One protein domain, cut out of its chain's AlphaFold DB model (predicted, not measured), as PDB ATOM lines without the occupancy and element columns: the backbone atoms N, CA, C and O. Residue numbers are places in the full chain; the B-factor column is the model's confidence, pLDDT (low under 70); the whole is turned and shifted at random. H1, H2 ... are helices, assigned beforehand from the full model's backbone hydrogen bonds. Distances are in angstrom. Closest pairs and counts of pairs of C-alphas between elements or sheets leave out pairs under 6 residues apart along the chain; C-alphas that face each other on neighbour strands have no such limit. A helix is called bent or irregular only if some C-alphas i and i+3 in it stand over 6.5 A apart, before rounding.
ATOM      1  N   HIS A   2     476.589 360.069 377.740       73.56
ATOM      2  CA  HIS A   2     477.721 360.162 378.684       73.56
ATOM      3  C   HIS A   2     477.370 360.838 380.020       73.56
ATOM      4  O   HIS A   2     477.598 360.248 381.069       73.56
ATOM      5  N   THR A   3     476.728 362.010 379.998       74.94
ATOM      6  CA  THR A   3     476.333 362.724 381.227       74.94
ATOM      7  C   THR A   3     475.403 361.890 382.113       74.94
ATOM      8  O   THR A   3     475.626 361.803 383.311       74.94
ATOM      9  N   MET A   4     474.421 361.195 381.524       73.31
ATOM     10  CA  MET A   4     473.478 360.342 382.266       73.31
ATOM     11  C   MET A   4     474.191 359.181 382.973       73.31
ATOM     12  O   MET A   4     473.913 358.905 384.137       73.31
ATOM     13  N   ARG A   5     475.155 358.541 382.300       76.00
ATOM     14  CA  ARG A   5     475.966 357.453 382.876       76.00
ATOM     15  C   ARG A   5     476.910 357.949 383.976       76.00
ATOM     16  O   ARG A   5     477.126 357.237 384.953       76.00
ATOM     17  N   ALA A   6     477.458 359.158 383.829       76.44
ATOM     18  CA  ALA A   6     478.307 359.786 384.842       76.44
ATOM     19  C   ALA A   6     477.515 360.156 386.101       76.44
ATOM     20  O   ALA A   6     477.971 359.907 387.215       76.44
ATOM     21  N   THR A   7     476.299 360.684 385.940       76.81
ATOM     22  CA  THR A   7     475.401 360.968 387.066       76.81
ATOM     23  C   THR A   7     474.992 359.690 387.794       76.81
ATOM     24  O   THR A   7     474.970 359.680 389.020       76.81
ATOM     25  N   GLN A   8     474.727 358.594 387.074       72.94
ATOM     26  CA  GLN A   8     474.441 357.293 387.692       72.94
ATOM     27  C   GLN A   8     475.603 356.781 388.551       72.94
ATOM     28  O   GLN A   8     475.378 356.364 389.683       72.94
ATOM     29  N   GLY A   9     476.842 356.856 388.050       76.31
ATOM     30  CA  GLY A   9     478.030 356.504 388.834       76.31
ATOM     31  C   GLY A   9     478.198 357.396 390.069       76.31
ATOM     32  O   GLY A   9     478.400 356.901 391.175       76.31
ATOM     33  N   ALA A  10     478.032 358.710 389.903       78.56
ATOM     34  CA  ALA A  10     478.131 359.671 390.998       78.56
ATOM     35  C   ALA A  10     477.057 359.459 392.084       78.56
ATOM     36  O   ALA A  10     477.355 359.611 393.266       78.56
ATOM     37  N   LEU A  11     475.834 359.066 391.703       75.81
ATOM     38  CA  LEU A  11     474.748 358.741 392.636       75.81
ATOM     39  C   LEU A  11     475.082 357.529 393.510       75.81
ATOM     40  O   LEU A  11     474.863 357.584 394.714       75.81
ATOM     41  N   ILE A  12     475.675 356.476 392.939       79.50
ATOM     42  CA  ILE A  12     476.082 355.281 393.698       79.50
ATOM     43  C   ILE A  12     477.104 355.654 394.781       79.50
ATOM     44  O   ILE A  12     476.954 355.267 395.940       79.50
ATOM     45  N   VAL A  13     478.119 356.449 394.421       81.12
ATOM     46  CA  VAL A  13     479.140 356.932 395.370       81.12
ATOM     47  C   VAL A  13     478.501 357.788 396.466       81.12
ATOM     48  O   VAL A  13     478.776 357.593 397.650       81.12
ATOM     49  N   ALA A  14     477.606 358.696 396.079       80.38
ATOM     50  CA  ALA A  14     476.831 359.522 396.994       80.38
ATOM     51  C   ALA A  14     476.031 358.683 398.008       80.38
ATOM     52  O   ALA A  14     476.111 358.946 399.209       80.38
ATOM     53  N   SER A  15     475.310 357.650 397.566       77.19
ATOM     54  CA  SER A  15     474.515 356.780 398.441       77.19
ATOM     55  C   SER A  15     475.371 355.996 399.436       77.19
ATOM     56  O   SER A  15     475.020 355.916 400.614       77.19
ATOM     57  N   ILE A  16     476.515 355.461 398.993       82.62
ATOM     58  CA  ILE A  16     477.459 354.746 399.865       82.62
ATOM     59  C   ILE A  16     477.981 355.684 400.956       82.62
ATOM     60  O   ILE A  16     477.994 355.325 402.132       82.62
ATOM     61  N   LEU A  17     478.354 356.912 400.595       82.62
ATOM     62  CA  LEU A  17     478.814 357.901 401.566       82.62
ATOM     63  C   LEU A  17     477.714 358.312 402.541       82.62
ATOM     64  O   LEU A  17     477.971 358.398 403.737       82.62
ATOM     65  N   ASN A  18     476.484 358.496 402.059       80.69
ATOM     66  CA  ASN A  18     475.320 358.758 402.907       80.69
ATOM     67  C   ASN A  18     475.082 357.626 403.913       80.69
ATOM     68  O   ASN A  18     474.781 357.876 405.078       80.69
ATOM     69  N   MET A  19     475.260 356.376 403.486       80.88
ATOM     70  CA  MET A  19     475.165 355.211 404.357       80.88
ATOM     71  C   MET A  19     476.291 355.208 405.401       80.88
ATOM     72  O   MET A  19     476.021 355.028 406.585       80.88
ATOM     73  N   ILE A  20     477.537 355.474 405.000       83.38
ATOM     74  CA  ILE A  20     478.686 355.543 405.918       83.38
ATOM     75  C   ILE A  20     478.489 356.656 406.954       83.38
ATOM     76  O   ILE A  20     478.636 356.417 408.152       83.38
ATOM     77  N   LEU A  21     478.108 357.858 406.517       79.25
ATOM     78  CA  LEU A  21     477.814 358.985 407.404       79.25
ATOM     79  C   LEU A  21     476.624 358.675 408.319       79.25
ATOM     80  O   LEU A  21     476.685 358.939 409.517       79.25
ATOM     81  N   GLY A  22     475.583 358.058 407.764       75.19
ATOM     82  CA  GLY A  22     474.362 357.684 408.463       75.19
ATOM     83  C   GLY A  22     474.527 356.550 409.468       75.19
ATOM     84  O   GLY A  22     473.773 356.518 410.422       75.19
ATOM     85  N   TYR A  23     475.489 355.637 409.324       73.44
ATOM     86  CA  TYR A  23     475.795 354.624 410.349       73.44
ATOM     87  C   TYR A  23     476.924 355.050 411.295       73.44
ATOM     88  O   TYR A  23     477.110 354.450 412.357       73.44
ATOM     89  N   SER A  24     477.667 356.103 410.949       78.44
ATOM     90  CA  SER A  24     478.757 356.595 411.778       78.44
ATOM     91  C   SER A  24     478.235 357.272 413.046       78.44
ATOM     92  O   SER A  24     477.510 358.268 413.009       78.44
ATOM     93  N   ARG A  25     478.701 356.790 414.208       70.25
ATOM     94  CA  ARG A  25     478.472 357.439 415.514       70.25
ATOM     95  C   ARG A  25     479.009 358.876 415.555       70.25
ATOM     96  O   ARG A  25     478.554 359.662 416.386       70.25
ATOM     97  N   ALA A  26     479.927 359.230 414.651       70.56
ATOM     98  CA  ALA A  26     480.441 360.586 414.513       70.56
ATOM     99  C   ALA A  26     479.332 361.572 414.127       70.56
ATOM    100  O   ALA A  26     479.251 362.645 414.723       70.56
ATOM    101  N   TRP A  27     478.428 361.203 413.211       72.69
ATOM    102  CA  TRP A  27     477.341 362.095 412.799       72.69
ATOM    103  C   TRP A  27     476.422 362.443 413.969       72.69
ATOM    104  O   TRP A  27     476.054 363.598 414.151       72.69
ATOM    105  N   GLY A  28     476.135 361.473 414.841       69.31
ATOM    106  CA  GLY A  28     475.386 361.699 416.075       69.31
ATOM    107  C   GLY A  28     476.064 362.663 417.061       69.31
ATOM    108  O   GLY A  28     475.372 363.380 417.784       69.31
ATOM    109  N   ALA A  29     477.399 362.717 417.089       71.88
ATOM    110  CA  ALA A  29     478.152 363.684 417.891       71.88
ATOM    111  C   ALA A  29     478.145 365.084 417.253       71.88
ATOM    112  O   ALA A  29     477.884 366.069 417.944       71.88
ATOM    113  N   PHE A  30     478.343 365.174 415.933       71.75
ATOM    114  CA  PHE A  30     478.228 366.429 415.180       71.75
ATOM    115  C   PHE A  30     476.815 367.017 415.257       71.75
ATOM    116  O   PHE A  30     476.659 368.218 415.465       71.75
ATOM    117  N   ALA A  31     475.789 366.167 415.210       68.88
ATOM    118  CA  ALA A  31     474.392 366.555 415.330       68.88
ATOM    119  C   ALA A  31     474.059 367.284 416.633       68.88
ATOM    120  O   ALA A  31     473.255 368.212 416.624       68.88
ATOM    121  N   LYS A  32     474.703 366.911 417.745       69.19
ATOM    122  CA  LYS A  32     474.548 367.621 419.024       69.19
ATOM    123  C   LYS A  32     475.176 369.016 419.003       69.19
ATOM    124  O   LYS A  32     474.770 369.867 419.785       69.19
ATOM    125  N   LYS A  33     476.165 369.246 418.134       69.81
ATOM    126  CA  LYS A  33     476.872 370.525 418.001       69.81
ATOM    127  C   LYS A  33     476.170 371.487 417.033       69.81
ATOM    128  O   LYS A  33     476.461 372.682 417.063       69.81
ATOM    129  N   PHE A  34     475.229 371.008 416.211       73.25
ATOM    130  CA  PHE A  34     474.422 371.875 415.351       73.25
ATOM    131  C   PHE A  34     473.400 372.656 416.172       73.25
ATOM    132  O   PHE A  34     472.316 372.183 416.499       73.25
ATOM    133  N   SER A  35     473.760 373.897 416.484       75.94
ATOM    134  CA  SER A  35     472.810 374.893 416.959       75.94
ATOM    135  C   SER A  35     471.935 375.374 415.789       75.94
ATOM    136  O   SER A  35     472.441 375.473 414.665       75.94
ATOM    137  N   PRO A  36     470.656 375.738 416.016       73.00
ATOM    138  CA  PRO A  36     469.813 376.384 415.004       73.00
ATOM    139  C   PRO A  36     470.489 377.589 414.325       73.00
ATOM    140  O   PRO A  36     470.224 377.854 413.158       73.00
ATOM    141  N   VAL A  37     471.431 378.252 415.005       84.06
ATOM    142  CA  VAL A  37     472.241 379.355 414.456       84.06
ATOM    143  C   VAL A  37     473.082 378.934 413.243       84.06
ATOM    144  O   VAL A  37     473.247 379.722 412.322       84.06
ATOM    145  N   ILE A  38     473.584 377.694 413.207       82.44
ATOM    146  CA  ILE A  38     474.383 377.165 412.086       82.44
ATOM    147  C   ILE A  38     473.470 376.658 410.962       82.44
ATOM    148  O   ILE A  38     473.821 376.725 409.788       82.44
ATOM    149  N   MET A  39     472.274 376.179 411.305       80.06
ATOM    150  CA  MET A  39     471.337 375.618 410.331       80.06
ATOM    151  C   MET A  39     470.713 376.688 409.432       80.06
ATOM    152  O   MET A  39     470.584 376.469 408.230       80.06
ATOM    153  N   THR A  40     470.370 377.848 409.992       84.56
ATOM    154  CA  THR A  40     469.771 378.961 409.242       84.56
ATOM    155  C   THR A  40     470.601 379.390 408.023       84.56
ATOM    156  O   THR A  40     470.058 379.359 406.919       84.56
ATOM    157  N   PRO A  41     471.901 379.737 408.142       88.25
ATOM    158  CA  PRO A  41     472.684 380.172 406.988       88.25
ATOM    159  C   PRO A  41     472.858 379.064 405.944       88.25
ATOM    160  O   PRO A  41     472.826 379.357 404.753       88.25
ATOM    161  N   VAL A  42     472.973 377.797 406.355       85.19
ATOM    162  CA  VAL A  42     473.068 376.669 405.414       85.19
ATOM    163  C   VAL A  42     471.794 376.558 404.575       85.19
ATOM    164  O   VAL A  42     471.875 376.497 403.351       85.19
ATOM    165  N   VAL A  43     470.616 376.602 405.205       82.81
ATOM    166  CA  VAL A  43     469.328 376.550 404.491       82.81
ATOM    167  C   VAL A  43     469.156 377.764 403.573       82.81
ATOM    168  O   VAL A  43     468.711 377.603 402.436       82.81
ATOM    169  N   CYS A  44     469.568 378.958 404.010       86.94
ATOM    170  CA  CYS A  44     469.549 380.155 403.169       86.94
ATOM    171  C   CYS A  44     470.435 380.001 401.926       86.94
ATOM    172  O   CYS A  44     469.985 380.304 400.826       86.94
ATOM    173  N   VAL A  45     471.665 379.496 402.069       87.81
ATOM    174  CA  VAL A  45     472.583 379.286 400.934       87.81
ATOM    175  C   VAL A  45     472.026 378.254 399.953       87.81
ATOM    176  O   VAL A  45     472.084 378.469 398.743       87.81
ATOM    177  N   VAL A  46     471.426 377.167 400.447       84.81
ATOM    178  CA  VAL A  46     470.763 376.163 399.597       84.81
ATOM    179  C   VAL A  46     469.579 376.774 398.844       84.81
ATOM    180  O   VAL A  46     469.445 376.570 397.637       84.81
ATOM    181  N   GLY A  47     468.753 377.572 399.529       83.38
ATOM    182  CA  GLY A  47     467.634 378.289 398.918       83.38
ATOM    183  C   GLY A  47     468.083 379.285 397.844       83.38
ATOM    184  O   GLY A  47     467.538 379.290 396.742       83.38
ATOM    185  N   LEU A  48     469.121 380.076 398.124       86.75
ATOM    186  CA  LEU A  48     469.708 381.015 397.165       86.75
ATOM    187  C   LEU A  48     470.313 380.294 395.954       86.75
ATOM    188  O   LEU A  48     470.128 380.739 394.823       86.75
ATOM    189  N   GLY A  49     470.978 379.154 396.165       86.44
ATOM    190  CA  GLY A  49     471.506 378.325 395.081       86.44
ATOM    191  C   GLY A  49     470.408 377.810 394.147       86.44
ATOM    192  O   GLY A  49     470.549 377.874 392.927       86.44
ATOM    193  N   LEU A  50     469.275 377.370 394.702       81.12
ATOM    194  CA  LEU A  50     468.109 376.959 393.915       81.12
ATOM    195  C   LEU A  50     467.469 378.138 393.173       81.12
ATOM    196  O   LEU A  50     467.057 377.987 392.021       81.12
ATOM    197  N   PHE A  51     467.428 379.319 393.793       83.12
ATOM    198  CA  PHE A  51     466.903 380.529 393.163       83.12
ATOM    199  C   PHE A  51     467.688 380.905 391.898       83.12
ATOM    200  O   PHE A  51     467.079 381.220 390.878       83.12
ATOM    201  N   GLN A  52     469.021 380.777 391.916       83.44
ATOM    202  CA  GLN A  52     469.871 381.024 390.741       83.44
ATOM    203  C   GLN A  52     469.571 380.083 389.565       83.44
ATOM    204  O   GLN A  52     469.753 380.462 388.413       83.44
ATOM    205  N   ILE A  53     469.090 378.867 389.832       83.50
ATOM    206  CA  ILE A  53     468.727 377.896 388.790       83.50
ATOM    207  C   ILE A  53     467.299 378.149 388.284       83.50
ATOM    208  O   ILE A  53     467.028 378.004 387.091       83.50
ATOM    209  N   GLY A  54     466.384 378.537 389.178       81.31
ATOM    210  CA  GLY A  54     464.975 378.780 388.859       81.31
ATOM    211  C   GLY A  54     464.724 380.099 388.122       81.31
ATOM    212  O   GLY A  54     464.024 380.113 387.108       81.31
ATOM    213  N   PHE A  55     465.331 381.195 388.578       82.25
ATOM    214  CA  PHE A  55     465.158 382.533 388.006       82.25
ATOM    215  C   PHE A  55     465.413 382.620 386.486       82.25
ATOM    216  O   PHE A  55     464.560 383.163 385.779       82.25
ATOM    217  N   PRO A  56     466.493 382.039 385.916       83.44
ATOM    218  CA  PRO A  56     466.716 382.079 384.471       83.44
ATOM    219  C   PRO A  56     465.695 381.262 383.672       83.44
ATOM    220  O   PRO A  56     465.540 381.508 382.480       83.44
ATOM    221  N   GLN A  57     464.986 380.300 384.276       78.25
ATOM    222  CA  GLN A  57     463.896 379.600 383.583       78.25
ATOM    223  C   GLN A  57     462.637 380.466 383.513       78.25
ATOM    224  O   GLN A  57     461.988 380.503 382.473       78.25
ATOM    225  N   VAL A  58     462.337 381.209 384.581       75.75
ATOM    226  CA  VAL A  58     461.225 382.174 384.623       75.75
ATOM    227  C   VAL A  58     461.493 383.351 383.674       75.75
ATOM    228  O   VAL A  58     460.599 383.790 382.955       75.75
ATOM    229  N   GLY A  59     462.746 383.811 383.598       72.06
ATOM    230  CA  GLY A  59     463.167 384.914 382.729       72.06
ATOM    231  C   GLY A  59     463.118 384.620 381.224       72.06
ATOM    232  O   GLY A  59     463.073 385.555 380.431       72.06
ATOM    233  N   LYS A  60     463.068 383.348 380.804       72.56
ATOM    234  CA  LYS A  60     462.884 382.991 379.381       72.56
ATOM    235  C   LYS A  60     461.522 383.415 378.834       72.56
ATOM    236  O   LYS A  60     461.394 383.606 377.629       72.56
ATOM    237  N   CYS A  61     460.531 383.562 379.713       72.94
ATOM    238  CA  CYS A  61     459.167 383.961 379.387       72.94
ATOM    239  C   CYS A  61     458.689 384.981 380.421       72.94
ATOM    240  O   CYS A  61     457.848 384.673 381.263       72.94
ATOM    241  N   VAL A  62     459.250 386.193 380.376       72.75
ATOM    242  CA  VAL A  62     458.971 387.249 381.367       72.75
ATOM    243  C   VAL A  62     457.477 387.580 381.482       72.75
ATOM    244  O   VAL A  62     456.992 387.814 382.584       72.75
ATOM    245  N   GLU A  63     456.729 387.498 380.379       70.75
ATOM    246  CA  GLU A  63     455.282 387.752 380.341       70.75
ATOM    247  C   GLU A  63     454.461 386.737 381.149       70.75
ATOM    248  O   GLU A  63     453.425 387.094 381.694       70.75
ATOM    249  N   ILE A  64     454.924 385.488 381.264       71.12
ATOM    250  CA  ILE A  64     454.273 384.436 382.071       71.12
ATOM    251  C   ILE A  64     454.860 384.418 383.484       71.12
ATOM    252  O   ILE A  64     454.155 384.228 384.477       71.12
ATOM    253  N   GLY A  65     456.171 384.633 383.576       74.62
ATOM    254  CA  GLY A  65     456.916 384.593 384.820       74.62
ATOM    255  C   GLY A  65     456.553 385.713 385.789       74.62
ATOM    256  O   GLY A  65     456.483 385.480 386.993       74.62
ATOM    257  N   LEU A  66     456.283 386.917 385.282       80.50
ATOM    258  CA  LEU A  66     455.956 388.074 386.112       80.50
ATOM    259  C   LEU A  66     454.575 387.942 386.790       80.50
ATOM    260  O   LEU A  66     454.525 388.077 388.015       80.50
ATOM    261  N   PRO A  67     453.484 387.563 386.089       78.50
ATOM    262  CA  PRO A  67     452.215 387.216 386.732       78.50
ATOM    263  C   PRO A  67     452.345 386.064 387.730       78.50
ATOM    264  O   PRO A  67     451.745 386.118 388.800       78.50
ATOM    265  N   MET A  68     453.156 385.046 387.418       79.75
ATOM    266  CA  MET A  68     453.401 383.921 388.324       79.75
ATOM    267  C   MET A  68     454.050 384.376 389.640       79.75
ATOM    268  O   MET A  68     453.615 383.953 390.710       79.75
ATOM    269  N   LEU A  69     455.060 385.250 389.579       82.56
ATOM    270  CA  LEU A  69     455.722 385.788 390.770       82.56
ATOM    271  C   LEU A  69     454.790 386.686 391.589       82.56
ATOM    272  O   LEU A  69     454.722 386.539 392.807       82.56
ATOM    273  N   ILE A  70     454.038 387.572 390.931       84.94
ATOM    274  CA  ILE A  70     453.067 388.447 391.602       84.94
ATOM    275  C   ILE A  70     452.000 387.604 392.306       84.94
ATOM    276  O   ILE A  70     451.723 387.817 393.485       84.94
ATOM    277  N   LEU A  71     451.442 386.607 391.619       79.44
ATOM    278  CA  LEU A  71     450.411 385.740 392.176       79.44
ATOM    279  C   LEU A  71     450.942 384.900 393.343       79.44
ATOM    280  O   LEU A  71     450.248 384.759 394.346       79.44
ATOM    281  N   ALA A  72     452.183 384.410 393.265       81.12
ATOM    282  CA  ALA A  72     452.822 383.711 394.376       81.12
ATOM    283  C   ALA A  72     452.967 384.610 395.618       81.12
ATOM    284  O   ALA A  72     452.628 384.186 396.722       81.12
ATOM    285  N   ILE A  73     453.399 385.865 395.444       83.56
ATOM    286  CA  ILE A  73     453.521 386.834 396.545       83.56
ATOM    287  C   ILE A  73     452.145 387.139 397.147       83.56
ATOM    288  O   ILE A  73     451.988 387.102 398.368       83.56
ATOM    289  N   VAL A  74     451.132 387.379 396.309       82.94
ATOM    290  CA  VAL A  74     449.761 387.657 396.761       82.94
ATOM    291  C   VAL A  74     449.193 386.463 397.528       82.94
ATOM    292  O   VAL A  74     448.723 386.623 398.648       82.94
ATOM    293  N   VAL A  75     449.283 385.244 396.995       76.81
ATOM    294  CA  VAL A  75     448.759 384.042 397.666       76.81
ATOM    295  C   VAL A  75     449.500 383.754 398.978       76.81
ATOM    296  O   VAL A  75     448.889 383.269 399.929       76.81
ATOM    297  N   GLN A  76     450.793 384.072 399.068       77.81
ATOM    298  CA  GLN A  76     451.586 383.818 400.271       77.81
ATOM    299  C   GLN A  76     451.432 384.903 401.349       77.81
ATOM    300  O   GLN A  76     451.473 384.572 402.530       77.81
ATOM    301  N   GLN A  77     451.237 386.174 400.984       78.81
ATOM    302  CA  GLN A  77     451.128 387.287 401.943       78.81
ATOM    303  C   GLN A  77     449.680 387.708 402.222       78.81
ATOM    304  O   GLN A  77     449.314 387.945 403.373       78.81
ATOM    305  N   TYR A  78     448.838 387.783 401.190       75.06
ATOM    306  CA  TYR A  78     447.467 388.282 401.308       75.06
ATOM    307  C   TYR A  78     446.524 387.240 401.914       75.06
ATOM    308  O   TYR A  78     445.709 387.580 402.769       75.06
ATOM    309  N   ALA A  79     446.661 385.962 401.544       71.50
ATOM    310  CA  ALA A  79     445.807 384.898 402.078       71.50
ATOM    311  C   ALA A  79     445.904 384.743 403.611       71.50
ATOM    312  O   ALA A  79     444.859 384.778 404.265       71.50
ATOM    313  N   PRO A  80     447.093 384.620 404.241       70.00
ATOM    314  CA  PRO A  80     447.155 384.517 405.697       70.00
ATOM    315  C   PRO A  80     446.693 385.805 406.387       70.00
ATOM    316  O   PRO A  80     446.061 385.715 407.434       70.00
ATOM    317  N   LEU A  81     446.935 386.990 405.807       71.62
ATOM    318  CA  LEU A  81     446.501 388.262 406.391       71.62
ATOM    319  C   LEU A  81     444.972 388.414 406.375       71.62
ATOM    320  O   LEU A  81     444.383 388.775 407.392       71.62
ATOM    321  N   TYR A  82     444.336 388.088 405.248       69.81
ATOM    322  CA  TYR A  82     442.887 388.164 405.069       69.81
ATOM    323  C   TYR A  82     442.155 387.127 405.932       69.81
ATOM    324  O   TYR A  82     441.245 387.464 406.691       69.81
ATOM    325  N   PHE A  83     442.590 385.863 405.895       67.50
ATOM    326  CA  PHE A  83     441.924 384.795 406.646       67.50
ATOM    327  C   PHE A  83     442.184 384.857 408.157       67.50
ATOM    328  O   PHE A  83     441.361 384.350 408.925       67.50
ATOM    329  N   ARG A  84     443.260 385.522 408.611       65.81
ATOM    330  CA  ARG A  84     443.527 385.751 410.047       65.81
ATOM    331  C   ARG A  84     442.457 386.603 410.712       65.81
ATOM    332  O   ARG A  84     442.257 386.467 411.912       65.81
ATOM    333  N   HIS A  85     441.759 387.439 409.951       64.75
ATOM    334  CA  HIS A  85     440.713 388.295 410.498       64.75
ATOM    335  C   HIS A  85     439.385 387.560 410.738       64.75
ATOM    336  O   HIS A  85     438.581 388.012 411.543       64.75
ATOM    337  N   ILE A  86     439.157 386.424 410.066       68.44
ATOM    338  CA  ILE A  86     437.855 385.740 410.076       68.44
ATOM    339  C   ILE A  86     437.892 384.444 410.899       68.44
ATOM    340  O   ILE A  86     436.945 384.174 411.636       68.44
ATOM    341  N   HIS A  87     438.940 383.608 410.786       67.19
ATOM    342  CA  HIS A  87     438.926 382.297 411.452       67.19
ATOM    343  C   HIS A  87     440.310 381.616 411.576       67.19
ATOM    344  O   HIS A  87     440.937 381.251 410.579       67.19
ATOM    345  N   GLU A  88     440.759 381.341 412.809       66.94
ATOM    346  CA  GLU A  88     442.084 380.756 413.116       66.94
ATOM    347  C   GLU A  88     442.290 379.312 412.617       66.94
ATOM    348  O   GLU A  88     443.415 378.859 412.403       66.94
ATOM    349  N   ARG A  89     441.213 378.540 412.429       63.81
ATOM    350  CA  ARG A  89     441.313 377.166 411.900       63.81
ATOM    351  C   ARG A  89     441.587 377.152 410.398       63.81
ATOM    352  O   ARG A  89     442.292 376.262 409.918       63.81
ATOM    353  N   THR A  90     441.031 378.108 409.657       65.31
ATOM    354  CA  THR A  90     441.141 378.165 408.195       65.31
ATOM    355  C   THR A  90     442.495 378.720 407.776       65.31
ATOM    356  O   THR A  90     443.076 378.205 406.824       65.31
ATOM    357  N   THR A  91     443.063 379.669 408.527       69.00
ATOM    358  CA  THR A  91     444.439 380.145 408.302       69.00
ATOM    359  C   THR A  91     445.459 379.017 408.359       69.00
ATOM    360  O   THR A  91     446.283 378.903 407.459       69.00
ATOM    361  N   PHE A  92     445.361 378.126 409.347       67.50
ATOM    362  CA  PHE A  92     446.279 376.994 409.483       67.50
ATOM    363  C   PHE A  92     446.205 376.003 408.310       67.50
ATOM    364  O   PHE A  92     447.210 375.401 407.925       67.50
ATOM    365  N   LEU A  93     445.012 375.808 407.736       70.44
ATOM    366  CA  LEU A  93     444.845 374.988 406.534       70.44
ATOM    367  C   LEU A  93     445.449 375.691 405.314       70.44
ATOM    368  O   LEU A  93     446.227 375.075 404.586       70.44
ATOM    369  N   PHE A  94     445.155 376.977 405.123       70.69
ATOM    370  CA  PHE A  94     445.702 377.747 404.009       70.69
ATOM    371  C   PHE A  94     447.223 377.863 404.073       70.69
ATOM    372  O   PHE A  94     447.864 377.693 403.048       70.69
ATOM    373  N   GLU A  95     447.834 378.040 405.241       70.06
ATOM    374  CA  GLU A  95     449.295 378.117 405.375       70.06
ATOM    375  C   GLU A  95     449.996 376.824 404.914       70.06
ATOM    376  O   GLU A  95     451.047 376.867 404.279       70.06
ATOM    377  N   ARG A  96     449.373 375.660 405.146       71.81
ATOM    378  CA  ARG A  96     449.900 374.356 404.707       71.81
ATOM    379  C   ARG A  96     449.658 374.064 403.230       71.81
ATOM    380  O   ARG A  96     450.516 373.468 402.583       71.81
ATOM    381  N   TYR A  97     448.493 374.443 402.705       79.25
ATOM    382  CA  TYR A  97     448.082 374.134 401.331       79.25
ATOM    383  C   TYR A  97     448.347 375.272 400.331       79.25
ATOM    384  O   TYR A  97     448.205 375.055 399.130       79.25
ATOM    385  N   SER A  98     448.778 376.452 400.789       76.88
ATOM    386  CA  SER A  98     449.008 377.654 399.967       76.88
ATOM    387  C   SER A  98     449.945 377.379 398.790       76.88
ATOM    388  O   SER A  98     449.625 377.733 397.657       76.88
ATOM    389  N   LEU A  99     451.042 376.647 399.015       78.06
ATOM    390  CA  LEU A  99     451.976 376.283 397.945       78.06
ATOM    391  C   LEU A  99     451.339 375.367 396.890       78.06
ATOM    392  O   LEU A  99     451.540 375.577 395.697       78.06
ATOM    393  N   LEU A 100     450.543 374.379 397.310       82.25
ATOM    394  CA  LEU A 100     449.863 373.461 396.389       82.25
ATOM    395  C   LEU A 100     448.796 374.187 395.562       82.25
ATOM    396  O   LEU A 100     448.709 373.975 394.354       82.25
ATOM    397  N   LEU A 101     448.032 375.082 396.194       80.56
ATOM    398  CA  LEU A 101     447.057 375.926 395.503       80.56
ATOM    399  C   LEU A 101     447.738 376.878 394.516       80.56
ATOM    400  O   LEU A 101     447.282 376.999 393.384       80.56
ATOM    401  N   CYS A 102     448.856 377.496 394.905       80.81
ATOM    402  CA  CYS A 102     449.640 378.355 394.023       80.81
ATOM    403  C   CYS A 102     450.116 377.594 392.778       80.81
ATOM    404  O   CYS A 102     449.948 378.083 391.666       80.81
ATOM    405  N   ILE A 103     450.659 376.383 392.941       83.06
ATOM    406  CA  ILE A 103     451.092 375.541 391.814       83.06
ATOM    407  C   ILE A 103     449.908 375.209 390.893       83.06
ATOM    408  O   ILE A 103     450.039 375.308 389.675       83.06
ATOM    409  N   GLY A 104     448.747 374.864 391.461       83.81
ATOM    410  CA  GLY A 104     447.532 374.583 390.691       83.81
ATOM    411  C   GLY A 104     447.032 375.790 389.889       83.81
ATOM    412  O   GLY A 104     446.735 375.656 388.704       83.81
ATOM    413  N   ILE A 105     446.996 376.976 390.505       81.12
ATOM    414  CA  ILE A 105     446.579 378.223 389.842       81.12
ATOM    415  C   ILE A 105     447.555 378.595 388.724       81.12
ATOM    416  O   ILE A 105     447.124 378.931 387.624       81.12
ATOM    417  N   VAL A 106     448.862 378.501 388.976       80.75
ATOM    418  CA  VAL A 106     449.892 378.780 387.965       80.75
ATOM    419  C   VAL A 106     449.760 377.835 386.776       80.75
ATOM    420  O   VAL A 106     449.835 378.278 385.631       80.75
ATOM    421  N   TRP A 107     449.533 376.545 387.026       83.25
ATOM    422  CA  TRP A 107     449.317 375.571 385.960       83.25
ATOM    423  C   TRP A 107     448.062 375.895 385.137       83.25
ATOM    424  O   TRP A 107     448.129 375.919 383.908       83.25
ATOM    425  N   ALA A 108     446.945 376.220 385.795       82.00
ATOM    426  CA  ALA A 108     445.707 376.611 385.123       82.00
ATOM    427  C   ALA A 108     445.885 377.887 384.283       82.00
ATOM    428  O   ALA A 108     445.458 377.937 383.132       82.00
ATOM    429  N   PHE A 109     446.575 378.898 384.819       76.06
ATOM    430  CA  PHE A 109     446.892 380.134 384.103       76.06
ATOM    431  C   PHE A 109     447.747 379.864 382.858       76.06
ATOM    432  O   PHE A 109     447.442 380.353 381.770       76.06
ATOM    433  N   ALA A 110     448.770 379.017 382.990       73.25
ATOM    434  CA  ALA A 110     449.621 378.630 381.872       73.25
ATOM    435  C   ALA A 110     448.846 377.845 380.791       73.25
ATOM    436  O   ALA A 110     449.080 378.044 379.596       73.25
ATOM    437  N   ALA A 111     447.882 377.006 381.187       75.62
ATOM    438  CA  ALA A 111     446.994 376.298 380.267       75.62
ATOM    439  C   ALA A 111     446.052 377.256 379.512       75.62
ATOM    440  O   ALA A 111     445.931 377.154 378.291       75.62
ATOM    441  N   ILE A 112     445.449 378.231 380.203       76.69
ATOM    442  CA  ILE A 112     444.562 379.243 379.596       76.69
ATOM    443  C   ILE A 112     445.324 380.094 378.575       76.69
ATOM    444  O   ILE A 112     444.857 380.263 377.452       76.69
ATOM    445  N   LEU A 113     446.522 380.575 378.919       69.19
ATOM    446  CA  LEU A 113     447.391 381.326 378.000       69.19
ATOM    447  C   LEU A 113     447.788 380.516 376.761       69.19
ATOM    448  O   LEU A 113     447.908 381.061 375.664       69.19
ATOM    449  N   THR A 114     447.973 379.208 376.932       68.31
ATOM    450  CA  THR A 114     448.295 378.300 375.827       68.31
ATOM    451  C   THR A 114     447.088 378.103 374.904       68.31
ATOM    452  O   THR A 114     447.252 378.112 373.686       68.31
ATOM    453  N   ALA A 115     445.878 377.998 375.463       67.75
ATOM    454  CA  ALA A 115     444.631 377.898 374.703       67.75
ATOM    455  C   ALA A 115     444.239 379.217 374.009       67.75
ATOM    456  O   ALA A 115     443.699 379.193 372.907       67.75
ATOM    457  N   ALA A 116     444.557 380.366 374.614       66.75
ATOM    458  CA  ALA A 116     444.266 381.697 374.076       66.75
ATOM    459  C   ALA A 116     445.119 382.080 372.847       66.75
ATOM    460  O   ALA A 116     444.902 383.132 372.254       66.75
ATOM    461  N   GLY A 117     446.097 381.256 372.448       60.47
ATOM    462  CA  GLY A 117     446.843 381.447 371.200       60.47
ATOM    463  C   GLY A 117     447.762 382.674 371.161       60.47
ATOM    464  O   GLY A 117     448.284 382.999 370.094       60.47
ATOM    465  N   ALA A 118     448.018 383.324 372.303       56.88
ATOM    466  CA  ALA A 118     448.820 384.551 372.405       56.88
ATOM    467  C   ALA A 118     450.250 384.404 371.836       56.88
ATOM    468  O   ALA A 118     450.875 385.383 371.441       56.88
ATOM    469  N   TYR A 119     450.752 383.169 371.728       55.91
ATOM    470  CA  TYR A 119     452.097 382.859 371.240       55.91
ATOM    471  C   TYR A 119     452.175 382.461 369.752       55.91
ATOM    472  O   TYR A 119     453.249 382.076 369.285       55.91
ATOM    473  N   ASN A 120     451.089 382.558 368.975       54.47
ATOM    474  CA  ASN A 120     451.091 382.158 367.556       54.47
ATOM    475  C   ASN A 120     451.888 383.107 366.634       54.47
ATOM    476  O   ASN A 120     452.328 382.675 365.573       54.47
ATOM    477  N   HIS A 121     452.144 384.355 367.047       54.41
ATOM    478  CA  HIS A 121     452.850 385.363 366.235       54.41
ATOM    479  C   HIS A 121     454.289 385.680 366.691       54.41
ATOM    480  O   HIS A 121     454.928 386.555 366.112       54.41
ATOM    481  N   VAL A 122     454.825 384.992 367.709       57.88
ATOM    482  CA  VAL A 122     456.174 385.271 368.248       57.88
ATOM    483  C   VAL A 122     457.238 384.292 367.746       57.88
ATOM    484  O   VAL A 122     456.941 383.197 367.278       57.88
ATOM    485  N   SER A 123     458.509 384.689 367.871       57.28
ATOM    486  CA  SER A 123     459.664 383.934 367.373       57.28
ATOM    487  C   SER A 123     459.723 382.474 367.869       57.28
ATOM    488  O   SER A 123     459.406 382.174 369.023       57.28
ATOM    489  N   LEU A 124     460.205 381.563 367.011       59.38
ATOM    490  CA  LEU A 124     460.279 380.109 367.246       59.38
ATOM    491  C   LEU A 124     461.001 379.725 368.559       59.38
ATOM    492  O   LEU A 124     460.648 378.743 369.208       59.38
ATOM    493  N   LYS A 125     462.000 380.514 368.989       57.88
ATOM    494  CA  LYS A 125     462.731 380.297 370.254       57.88
ATOM    495  C   LYS A 125     461.884 380.632 371.486       57.88
ATOM    496  O   LYS A 125     461.973 379.932 372.492       57.88
ATOM    497  N   THR A 126     461.040 381.659 371.399       59.06
ATOM    498  CA  THR A 126     460.077 382.026 372.448       59.06
ATOM    499  C   THR A 126     458.934 381.010 372.504       59.06
ATOM    500  O   THR A 126     458.547 380.581 373.587       59.06
ATOM    501  N   GLN A 127     458.466 380.515 371.352       58.34
ATOM    502  CA  GLN A 127     457.451 379.455 371.297       58.34
ATOM    503  C   GLN A 127     457.907 378.156 371.982       58.34
ATOM    504  O   GLN A 127     457.125 377.536 372.698       58.34
ATOM    505  N   GLN A 128     459.171 377.752 371.819       57.34
ATOM    506  CA  GLN A 128     459.701 376.519 372.424       57.34
ATOM    507  C   GLN A 128     459.812 376.561 373.955       57.34
ATOM    508  O   GLN A 128     459.759 375.508 374.596       57.34
ATOM    509  N   HIS A 129     459.998 377.747 374.540       59.62
ATOM    510  CA  HIS A 129     460.132 377.915 375.987       59.62
ATOM    511  C   HIS A 129     458.819 378.295 376.677       59.62
ATOM    512  O   HIS A 129     458.613 377.878 377.814       59.62
ATOM    513  N   CYS A 130     457.937 379.039 376.004       57.97
ATOM    514  CA  CYS A 130     456.720 379.585 376.612       57.97
ATOM    515  C   CYS A 130     455.463 378.742 376.358       57.97
ATOM    516  O   CYS A 130     454.449 378.943 377.022       57.97
ATOM    517  N   ARG A 131     455.509 377.773 375.433       60.44
ATOM    518  CA  ARG A 131     454.382 376.872 375.164       60.44
ATOM    519  C   ARG A 131     454.407 375.677 376.120       60.44
ATOM    520  O   ARG A 131     455.326 374.861 376.085       60.44
ATOM    521  N   THR A 132     453.377 375.559 376.961       57.75
ATOM    522  CA  THR A 132     453.201 374.406 377.871       57.75
ATOM    523  C   THR A 132     452.827 373.119 377.134       57.75
ATOM    524  O   THR A 132     453.123 372.014 377.585       57.75
ATOM    525  N   ASP A 133     452.233 373.270 375.956       51.41
ATOM    526  CA  ASP A 133     451.794 372.195 375.087       51.41
ATOM    527  C   ASP A 133     452.947 371.728 374.185       51.41
ATOM    528  O   ASP A 133     453.047 372.092 373.012       51.41
ATOM    529  N   LYS A 134     453.845 370.894 374.729       56.50
ATOM    530  CA  LYS A 134     454.577 369.941 373.885       56.50
ATOM    531  C   LYS A 134     453.630 368.784 373.561       56.50
ATOM    532  O   LYS A 134     453.760 367.691 374.114       56.50
ATOM    533  N   SER A 135     452.677 369.044 372.674       51.31
ATOM    534  CA  SER A 135     451.495 368.221 372.369       51.31
ATOM    535  C   SER A 135     451.803 366.779 371.938       51.31
ATOM    536  O   SER A 135     450.913 365.936 371.924       51.31
ATOM    537  N   ALA A 159     485.568 361.806 388.457       79.44
ATOM    538  CA  ALA A 159     485.857 362.413 389.758       79.44
ATOM    539  C   ALA A 159     485.083 363.727 389.976       79.44
ATOM    540  O   ALA A 159     484.451 363.895 391.015       79.44
ATOM    541  N   GLY A 160     485.032 364.611 388.970       80.81
ATOM    542  CA  GLY A 160     484.343 365.906 389.073       80.81
ATOM    543  C   GLY A 160     482.849 365.797 389.405       80.81
ATOM    544  O   GLY A 160     482.366 366.466 390.317       80.81
ATOM    545  N   HIS A 161     482.117 364.907 388.728       77.25
ATOM    546  CA  HIS A 161     480.696 364.678 389.021       77.25
ATOM    547  C   HIS A 161     480.483 364.006 390.382       77.25
ATOM    548  O   HIS A 161     479.511 364.309 391.070       77.25
ATOM    549  N   SER A 162     481.406 363.135 390.791       78.94
ATOM    550  CA  SER A 162     481.332 362.443 392.079       78.94
ATOM    551  C   SER A 162     481.508 363.421 393.242       78.94
ATOM    552  O   SER A 162     480.654 363.458 394.121       78.94
ATOM    553  N   PHE A 163     482.523 364.293 393.208       83.88
ATOM    554  CA  PHE A 163     482.735 365.309 394.249       83.88
ATOM    555  C   PHE A 163     481.563 366.291 394.375       83.88
ATOM    556  O   PHE A 163     481.159 366.623 395.490       83.88
ATOM    557  N   GLY A 164     480.963 366.705 393.253       82.50
ATOM    558  CA  GLY A 164     479.756 367.539 393.279       82.50
ATOM    559  C   GLY A 164     478.584 366.854 393.997       82.50
ATOM    560  O   GLY A 164     477.922 367.462 394.839       82.50
ATOM    561  N   MET A 165     478.372 365.562 393.730       81.81
ATOM    562  CA  MET A 165     477.311 364.781 394.374       81.81
ATOM    563  C   MET A 165     477.599 364.475 395.850       81.81
ATOM    564  O   MET A 165     476.663 364.430 396.648       81.81
ATOM    565  N   MET A 166     478.869 364.349 396.249       81.75
ATOM    566  CA  MET A 166     479.261 364.243 397.661       81.75
ATOM    567  C   MET A 166     478.845 365.481 398.459       81.75
ATOM    568  O   MET A 166     478.286 365.358 399.548       81.75
ATOM    569  N   GLY A 167     479.060 366.677 397.899       82.62
ATOM    570  CA  GLY A 167     478.606 367.928 398.507       82.62
ATOM    571  C   GLY A 167     477.083 367.975 398.662       82.62
ATOM    572  O   GLY A 167     476.582 368.299 399.739       82.62
ATOM    573  N   ALA A 168     476.342 367.577 397.625       81.31
ATOM    574  CA  ALA A 168     474.877 367.520 397.669       81.31
ATOM    575  C   ALA A 168     474.350 366.565 398.758       81.31
ATOM    576  O   ALA A 168     473.384 366.875 399.455       81.31
ATOM    577  N   VAL A 169     475.016 365.425 398.949       81.56
ATOM    578  CA  VAL A 169     474.708 364.451 400.003       81.56
ATOM    579  C   VAL A 169     474.931 365.016 401.405       81.56
ATOM    580  O   VAL A 169     474.080 364.849 402.285       81.56
ATOM    581  N   LEU A 170     476.038 365.731 401.615       82.06
ATOM    582  CA  LEU A 170     476.303 366.400 402.887       82.06
ATOM    583  C   LEU A 170     475.209 367.423 403.191       82.06
ATOM    584  O   LEU A 170     474.617 367.384 404.267       82.06
ATOM    585  N   VAL A 171     474.883 368.277 402.217       82.50
ATOM    586  CA  VAL A 171     473.796 369.263 402.317       82.50
ATOM    587  C   VAL A 171     472.464 368.594 402.669       82.50
ATOM    588  O   VAL A 171     471.767 369.055 403.572       82.50
ATOM    589  N   SER A 172     472.131 367.473 402.026       80.94
ATOM    590  CA  SER A 172     470.920 366.703 402.334       80.94
ATOM    591  C   SER A 172     470.905 366.187 403.779       80.94
ATOM    592  O   SER A 172     469.880 366.272 404.459       80.94
ATOM    593  N   SER A 173     472.051 365.726 404.286       79.00
ATOM    594  CA  SER A 173     472.194 365.262 405.672       79.00
ATOM    595  C   SER A 173     472.014 366.399 406.687       79.00
ATOM    596  O   SER A 173     471.359 366.216 407.722       79.00
ATOM    597  N   PHE A 174     472.542 367.594 406.387       81.38
ATOM    598  CA  PHE A 174     472.301 368.800 407.185       81.38
ATOM    599  C   PHE A 174     470.812 369.154 407.202       81.38
ATOM    600  O   PHE A 174     470.223 369.303 408.273       81.38
ATOM    601  N   GLU A 175     470.178 369.233 406.035       81.19
ATOM    602  CA  GLU A 175     468.765 369.595 405.920       81.19
ATOM    603  C   GLU A 175     467.852 368.599 406.651       81.19
ATOM    604  O   GLU A 175     466.957 369.009 407.390       81.19
ATOM    605  N   SER A 176     468.122 367.293 406.526       79.12
ATOM    606  CA  SER A 176     467.403 366.244 407.261       79.12
ATOM    607  C   SER A 176     467.506 366.447 408.776       79.12
ATOM    608  O   SER A 176     466.504 366.419 409.489       79.12
ATOM    609  N   THR A 177     468.708 366.754 409.270       80.12
ATOM    610  CA  THR A 177     468.944 367.043 410.691       80.12
ATOM    611  C   THR A 177     468.161 368.273 411.158       80.12
ATOM    612  O   THR A 177     467.491 368.224 412.190       80.12
ATOM    613  N   GLY A 178     468.174 369.355 410.374       79.50
ATOM    614  CA  GLY A 178     467.393 370.562 410.656       79.50
ATOM    615  C   GLY A 178     465.888 370.297 410.699       79.50
ATOM    616  O   GLY A 178     465.206 370.770 411.611       79.50
ATOM    617  N   ALA A 179     465.376 369.484 409.773       80.31
ATOM    618  CA  ALA A 179     463.969 369.100 409.730       80.31
ATOM    619  C   ALA A 179     463.545 368.327 410.988       80.31
ATOM    620  O   ALA A 179     462.472 368.592 411.533       80.31
ATOM    621  N   HIS A 180     464.392 367.434 411.505       79.06
ATOM    622  CA  HIS A 180     464.134 366.717 412.761       79.06
ATOM    623  C   HIS A 180     464.058 367.662 413.968       79.06
ATOM    624  O   HIS A 180     463.140 367.542 414.782       79.06
ATOM    625  N   PHE A 181     464.957 368.647 414.065       80.94
ATOM    626  CA  PHE A 181     464.916 369.661 415.128       80.94
ATOM    627  C   PHE A 181     463.684 370.571 415.035       80.94
ATOM    628  O   PHE A 181     463.015 370.801 416.047       80.94
ATOM    629  N   ALA A 182     463.350 371.054 413.836       81.38
ATOM    630  CA  ALA A 182     462.152 371.858 413.601       81.38
ATOM    631  C   ALA A 182     460.878 371.072 413.949       81.38
ATOM    632  O   ALA A 182     459.985 371.575 414.629       81.38
ATOM    633  N   THR A 183     460.831 369.800 413.553       81.38
ATOM    634  CA  THR A 183     459.703 368.910 413.829       81.38
ATOM    635  C   THR A 183     459.546 368.633 415.322       81.38
ATOM    636  O   THR A 183     458.429 368.700 415.831       81.38
ATOM    637  N   ALA A 184     460.639 368.385 416.051       81.69
ATOM    638  CA  ALA A 184     460.592 368.200 417.502       81.69
ATOM    639  C   ALA A 184     460.044 369.446 418.216       81.69
ATOM    640  O   ALA A 184     459.183 369.330 419.088       81.69
ATOM    641  N   ARG A 185     460.459 370.644 417.777       80.38
ATOM    642  CA  ARG A 185     459.950 371.926 418.291       80.38
ATOM    643  C   ARG A 185     458.463 372.119 417.996       80.38
ATOM    644  O   ARG A 185     457.710 372.439 418.910       80.38
ATOM    645  N   LEU A 186     458.017 371.855 416.766       81.62
ATOM    646  CA  LEU A 186     456.600 371.933 416.380       81.62
ATOM    647  C   LEU A 186     455.727 370.885 417.090       81.62
ATOM    648  O   LEU A 186     454.536 371.106 417.321       81.62
ATOM    649  N   ALA A 187     456.304 369.732 417.429       82.25
ATOM    650  CA  ALA A 187     455.637 368.688 418.193       82.25
ATOM    651  C   ALA A 187     455.586 368.981 419.703       82.25
ATOM    652  O   ALA A 187     454.813 368.325 420.399       82.25
ATOM    653  N   GLY A 188     456.367 369.950 420.202       78.69
ATOM    654  CA  GLY A 188     456.554 370.193 421.637       78.69
ATOM    655  C   GLY A 188     457.316 369.066 422.347       78.69
ATOM    656  O   GLY A 188     457.196 368.916 423.557       78.69
ATOM    657  N   ALA A 189     458.050 368.245 421.593       80.56
ATOM    658  CA  ALA A 189     458.792 367.101 422.108       80.56
ATOM    659  C   ALA A 189     460.237 367.482 422.465       80.56
ATOM    660  O   ALA A 189     460.780 368.482 421.984       80.56
ATOM    661  N   THR A 190     460.881 366.658 423.290       76.69
ATOM    662  CA  THR A 190     462.316 366.770 423.567       76.69
ATOM    663  C   THR A 190     463.137 366.581 422.281       76.69
ATOM    664  O   THR A 190     462.703 365.879 421.362       76.69
ATOM    665  N   PRO A 191     464.317 367.225 422.169       70.56
ATOM    666  CA  PRO A 191     465.169 367.082 420.991       70.56
ATOM    667  C   PRO A 191     465.518 365.601 420.747       70.56
ATOM    668  O   PRO A 191     465.808 364.879 421.705       70.56
ATOM    669  N   PRO A 192     465.485 365.129 419.485       70.88
ATOM    670  CA  PRO A 192     465.605 363.712 419.175       70.88
ATOM    671  C   PRO A 192     466.996 363.182 419.564       70.88
ATOM    672  O   PRO A 192     468.008 363.828 419.275       70.88
ATOM    673  N   PRO A 193     467.088 361.998 420.196       71.12
ATOM    674  CA  PRO A 193     468.373 361.411 420.551       71.12
ATOM    675  C   PRO A 193     469.158 361.010 419.292       71.12
ATOM    676  O   PRO A 193     468.591 360.545 418.303       71.12
ATOM    677  N   ALA A 194     470.488 361.127 419.357       68.88
ATOM    678  CA  ALA A 194     471.404 360.945 418.225       68.88
ATOM    679  C   ALA A 194     471.244 359.610 417.465       68.88
ATOM    680  O   ALA A 194     471.511 359.549 416.264       68.88
ATOM    681  N   HIS A 195     470.775 358.549 418.131       69.50
ATOM    682  CA  HIS A 195     470.555 357.245 417.500       69.50
ATOM    683  C   HIS A 195     469.404 357.257 416.471       69.50
ATOM    684  O   HIS A 195     469.511 356.598 415.438       69.50
ATOM    685  N   VAL A 196     468.337 358.035 416.712       70.81
ATOM    686  CA  VAL A 196     467.188 358.150 415.790       70.81
ATOM    687  C   VAL A 196     467.605 358.893 414.530       70.81
ATOM    688  O   VAL A 196     467.258 358.488 413.423       70.81
ATOM    689  N   LEU A 197     468.402 359.949 414.698       70.81
ATOM    690  CA  LEU A 197     468.892 360.758 413.589       70.81
ATOM    691  C   LEU A 197     469.818 359.956 412.664       70.81
ATOM    692  O   LEU A 197     469.627 359.937 411.452       70.81
ATOM    693  N   THR A 198     470.773 359.243 413.258       70.94
ATOM    694  CA  THR A 198     471.738 358.371 412.567       70.94
ATOM    695  C   THR A 198     470.978 357.302 411.761       70.94
ATOM    696  O   THR A 198     471.115 357.212 410.543       70.94
ATOM    697  N   ARG A 199     470.008 356.610 412.382       75.88
ATOM    698  CA  ARG A 199     469.153 355.628 411.689       75.88
ATOM    699  C   ARG A 199     468.327 356.231 410.544       75.88
ATOM    700  O   ARG A 199     468.184 355.584 409.511       75.88
ATOM    701  N   SER A 200     467.798 357.447 410.701       71.56
ATOM    702  CA  SER A 200     467.043 358.137 409.641       71.56
ATOM    703  C   SER A 200     467.906 358.418 408.410       71.56
ATOM    704  O   SER A 200     467.441 358.235 407.289       71.56
ATOM    705  N   ILE A 201     469.152 358.852 408.607       73.81
ATOM    706  CA  ILE A 201     470.079 359.188 407.516       73.81
ATOM    707  C   ILE A 201     470.632 357.911 406.870       73.81
ATOM    708  O   ILE A 201     470.703 357.816 405.647       73.81
ATOM    709  N   GLY A 202     470.936 356.880 407.666       71.25
ATOM    710  CA  GLY A 202     471.346 355.572 407.144       71.25
ATOM    711  C   GLY A 202     470.260 354.902 406.293       71.25
ATOM    712  O   GLY A 202     470.563 354.321 405.250       71.25
ATOM    713  N   LEU A 203     468.986 355.033 406.689       72.38
ATOM    714  CA  LEU A 203     467.848 354.588 405.880       72.38
ATOM    715  C   LEU A 203     467.714 355.402 404.587       72.38
ATOM    716  O   LEU A 203     467.465 354.807 403.545       72.38
ATOM    717  N   GLN A 204     467.929 356.722 404.625       70.50
ATOM    718  CA  GLN A 204     467.935 357.568 403.424       70.50
ATOM    719  C   GLN A 204     468.961 357.062 402.398       70.50
ATOM    720  O   GLN A 204     468.597 356.773 401.262       70.50
ATOM    721  N   GLY A 205     470.210 356.846 402.828       68.44
ATOM    722  CA  GLY A 205     471.265 356.320 401.958       68.44
ATOM    723  C   GLY A 205     470.933 354.954 401.355       68.44
ATOM    724  O   GLY A 205     471.228 354.722 400.188       68.44
ATOM    725  N   HIS A 206     470.271 354.069 402.109       71.19
ATOM    726  CA  HIS A 206     469.849 352.756 401.612       71.19
ATOM    727  C   HIS A 206     468.811 352.847 400.481       71.19
ATOM    728  O   HIS A 206     468.909 352.112 399.498       71.19
ATOM    729  N   TRP A 207     467.837 353.755 400.598       63.81
ATOM    730  CA  TRP A 207     466.796 353.940 399.582       63.81
ATOM    731  C   TRP A 207     467.313 354.571 398.285       63.81
ATOM    732  O   TRP A 207     466.731 354.324 397.228       63.81
ATOM    733  N   ASP A 208     468.420 355.315 398.341       63.00
ATOM    734  CA  ASP A 208     469.038 355.933 397.163       63.00
ATOM    735  C   ASP A 208     469.835 354.927 396.289       63.00
ATOM    736  O   ASP A 208     469.966 355.133 395.082       63.00
ATOM    737  N   ILE A 209     470.310 353.801 396.851       58.88
ATOM    738  CA  ILE A 209     471.129 352.781 396.149       58.88
ATOM    739  C   ILE A 209     470.416 352.110 394.958       58.88
ATOM    740  O   ILE A 209     471.031 352.007 393.895       58.88
ATOM    741  N   PRO A 210     469.156 351.629 395.055       53.41
ATOM    742  CA  PRO A 210     468.531 350.893 393.954       53.41
ATOM    743  C   PRO A 210     468.192 351.741 392.717       53.41
ATOM    744  O   PRO A 210     467.502 351.245 391.828       53.41
TER     745      PRO A 210
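Overview. This is residues 2 to 135 and 159 to 210 of the 237 residues of an uncharacterized protein of Aegilops tauschii subsp. strangulata (UniProt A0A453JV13). Two lobes stand at the ends of one long helix, H3, whose residues 47 to 54 stand free between them. In one lobe H7 crosses H1 and H8, with short H2 at one end of H8; the other is the helical hairpin of H4 and bent H5, with small H6 near its open end. The 186 printed residues hold eight named helices, H1 to H8, and no named strand: all helix, mostly crossed in packing. The whole is loose and flat, with a radius of gyration of the C-alphas of 21.5 A and spans of 61 by 55 by 27 A.

Along the chain. H7, residues 159 to 187, is the longest at 42.0 A, beginning at C-alpha 159 (485.857, 362.413, 389.758). H1 is residues 2 to 23, 32.2 A; H2 25 to 33; H8 194 to 208, ending at C-alpha 208 (469.038, 355.933, 397.163). H3, residues 36 to 59, is 34.0 A, with a kink of 30 degrees near 53. H4 is residues 62 to 84, 32.6 A. H5, residues 88 to 115, was assigned as one helix by its hydrogen bonds but is bent, C-alphas 96 and 99 being 7.3 A apart; its arms are H5a, 88 to 96, and H5b, 99 to 115. H6 is 124 to 130.

Arrangement. H7 touches H1, closest C-alphas Ala 10 and Ser 162, 4.4 A, at a steep tilt of 46 degrees. H8 touches H1, Gly 22 to Gly 202, 3.9 A between C-alphas, opposite ways at a shallow 22 degrees. With residues 194 to 198 alone H8 touches H2, the closest C-alphas, Gly 28 and Ala 194, being 4.6 A apart. H3 touches H7 with residues 36 to 43 alone, closest C-alphas Met 39 and Gly 178, 6.4 A. H3 and H4 touch only at the corner, and only just, with 3 pairs of C-alphas within 8 A. H4 and H5a form a hairpin, closest C-alphas Phe 83 and Thr 91, 5.5 A. H6 is close to H4 but not clearly touching, at 7.7 A between the C-alphas of Ile 64 and Cys 130. Every O i to N i+4 pair is within hydrogen-bond range in H1, H5b, H7 and H8; H2 has 3 of 5, H3 15 of 20, H4 15 of 19, H6 2 of 3, and H5a 2 of 5 beside 3 of 6 O i to N i+3 pairs.

Size, cuts and confidence. The C-alphas farthest apart, of Arg 25 and His 121, are 62.2 A apart. Residues 136 to 158 are not printed, and the gap from C-alpha 135 to C-alpha 159 is 38.9 A. Of the links printed whole, none is long. The mean pLDDT of the printed part is 74.5, with 45 residues under 70, among them 82 to 92 and 113 to 135.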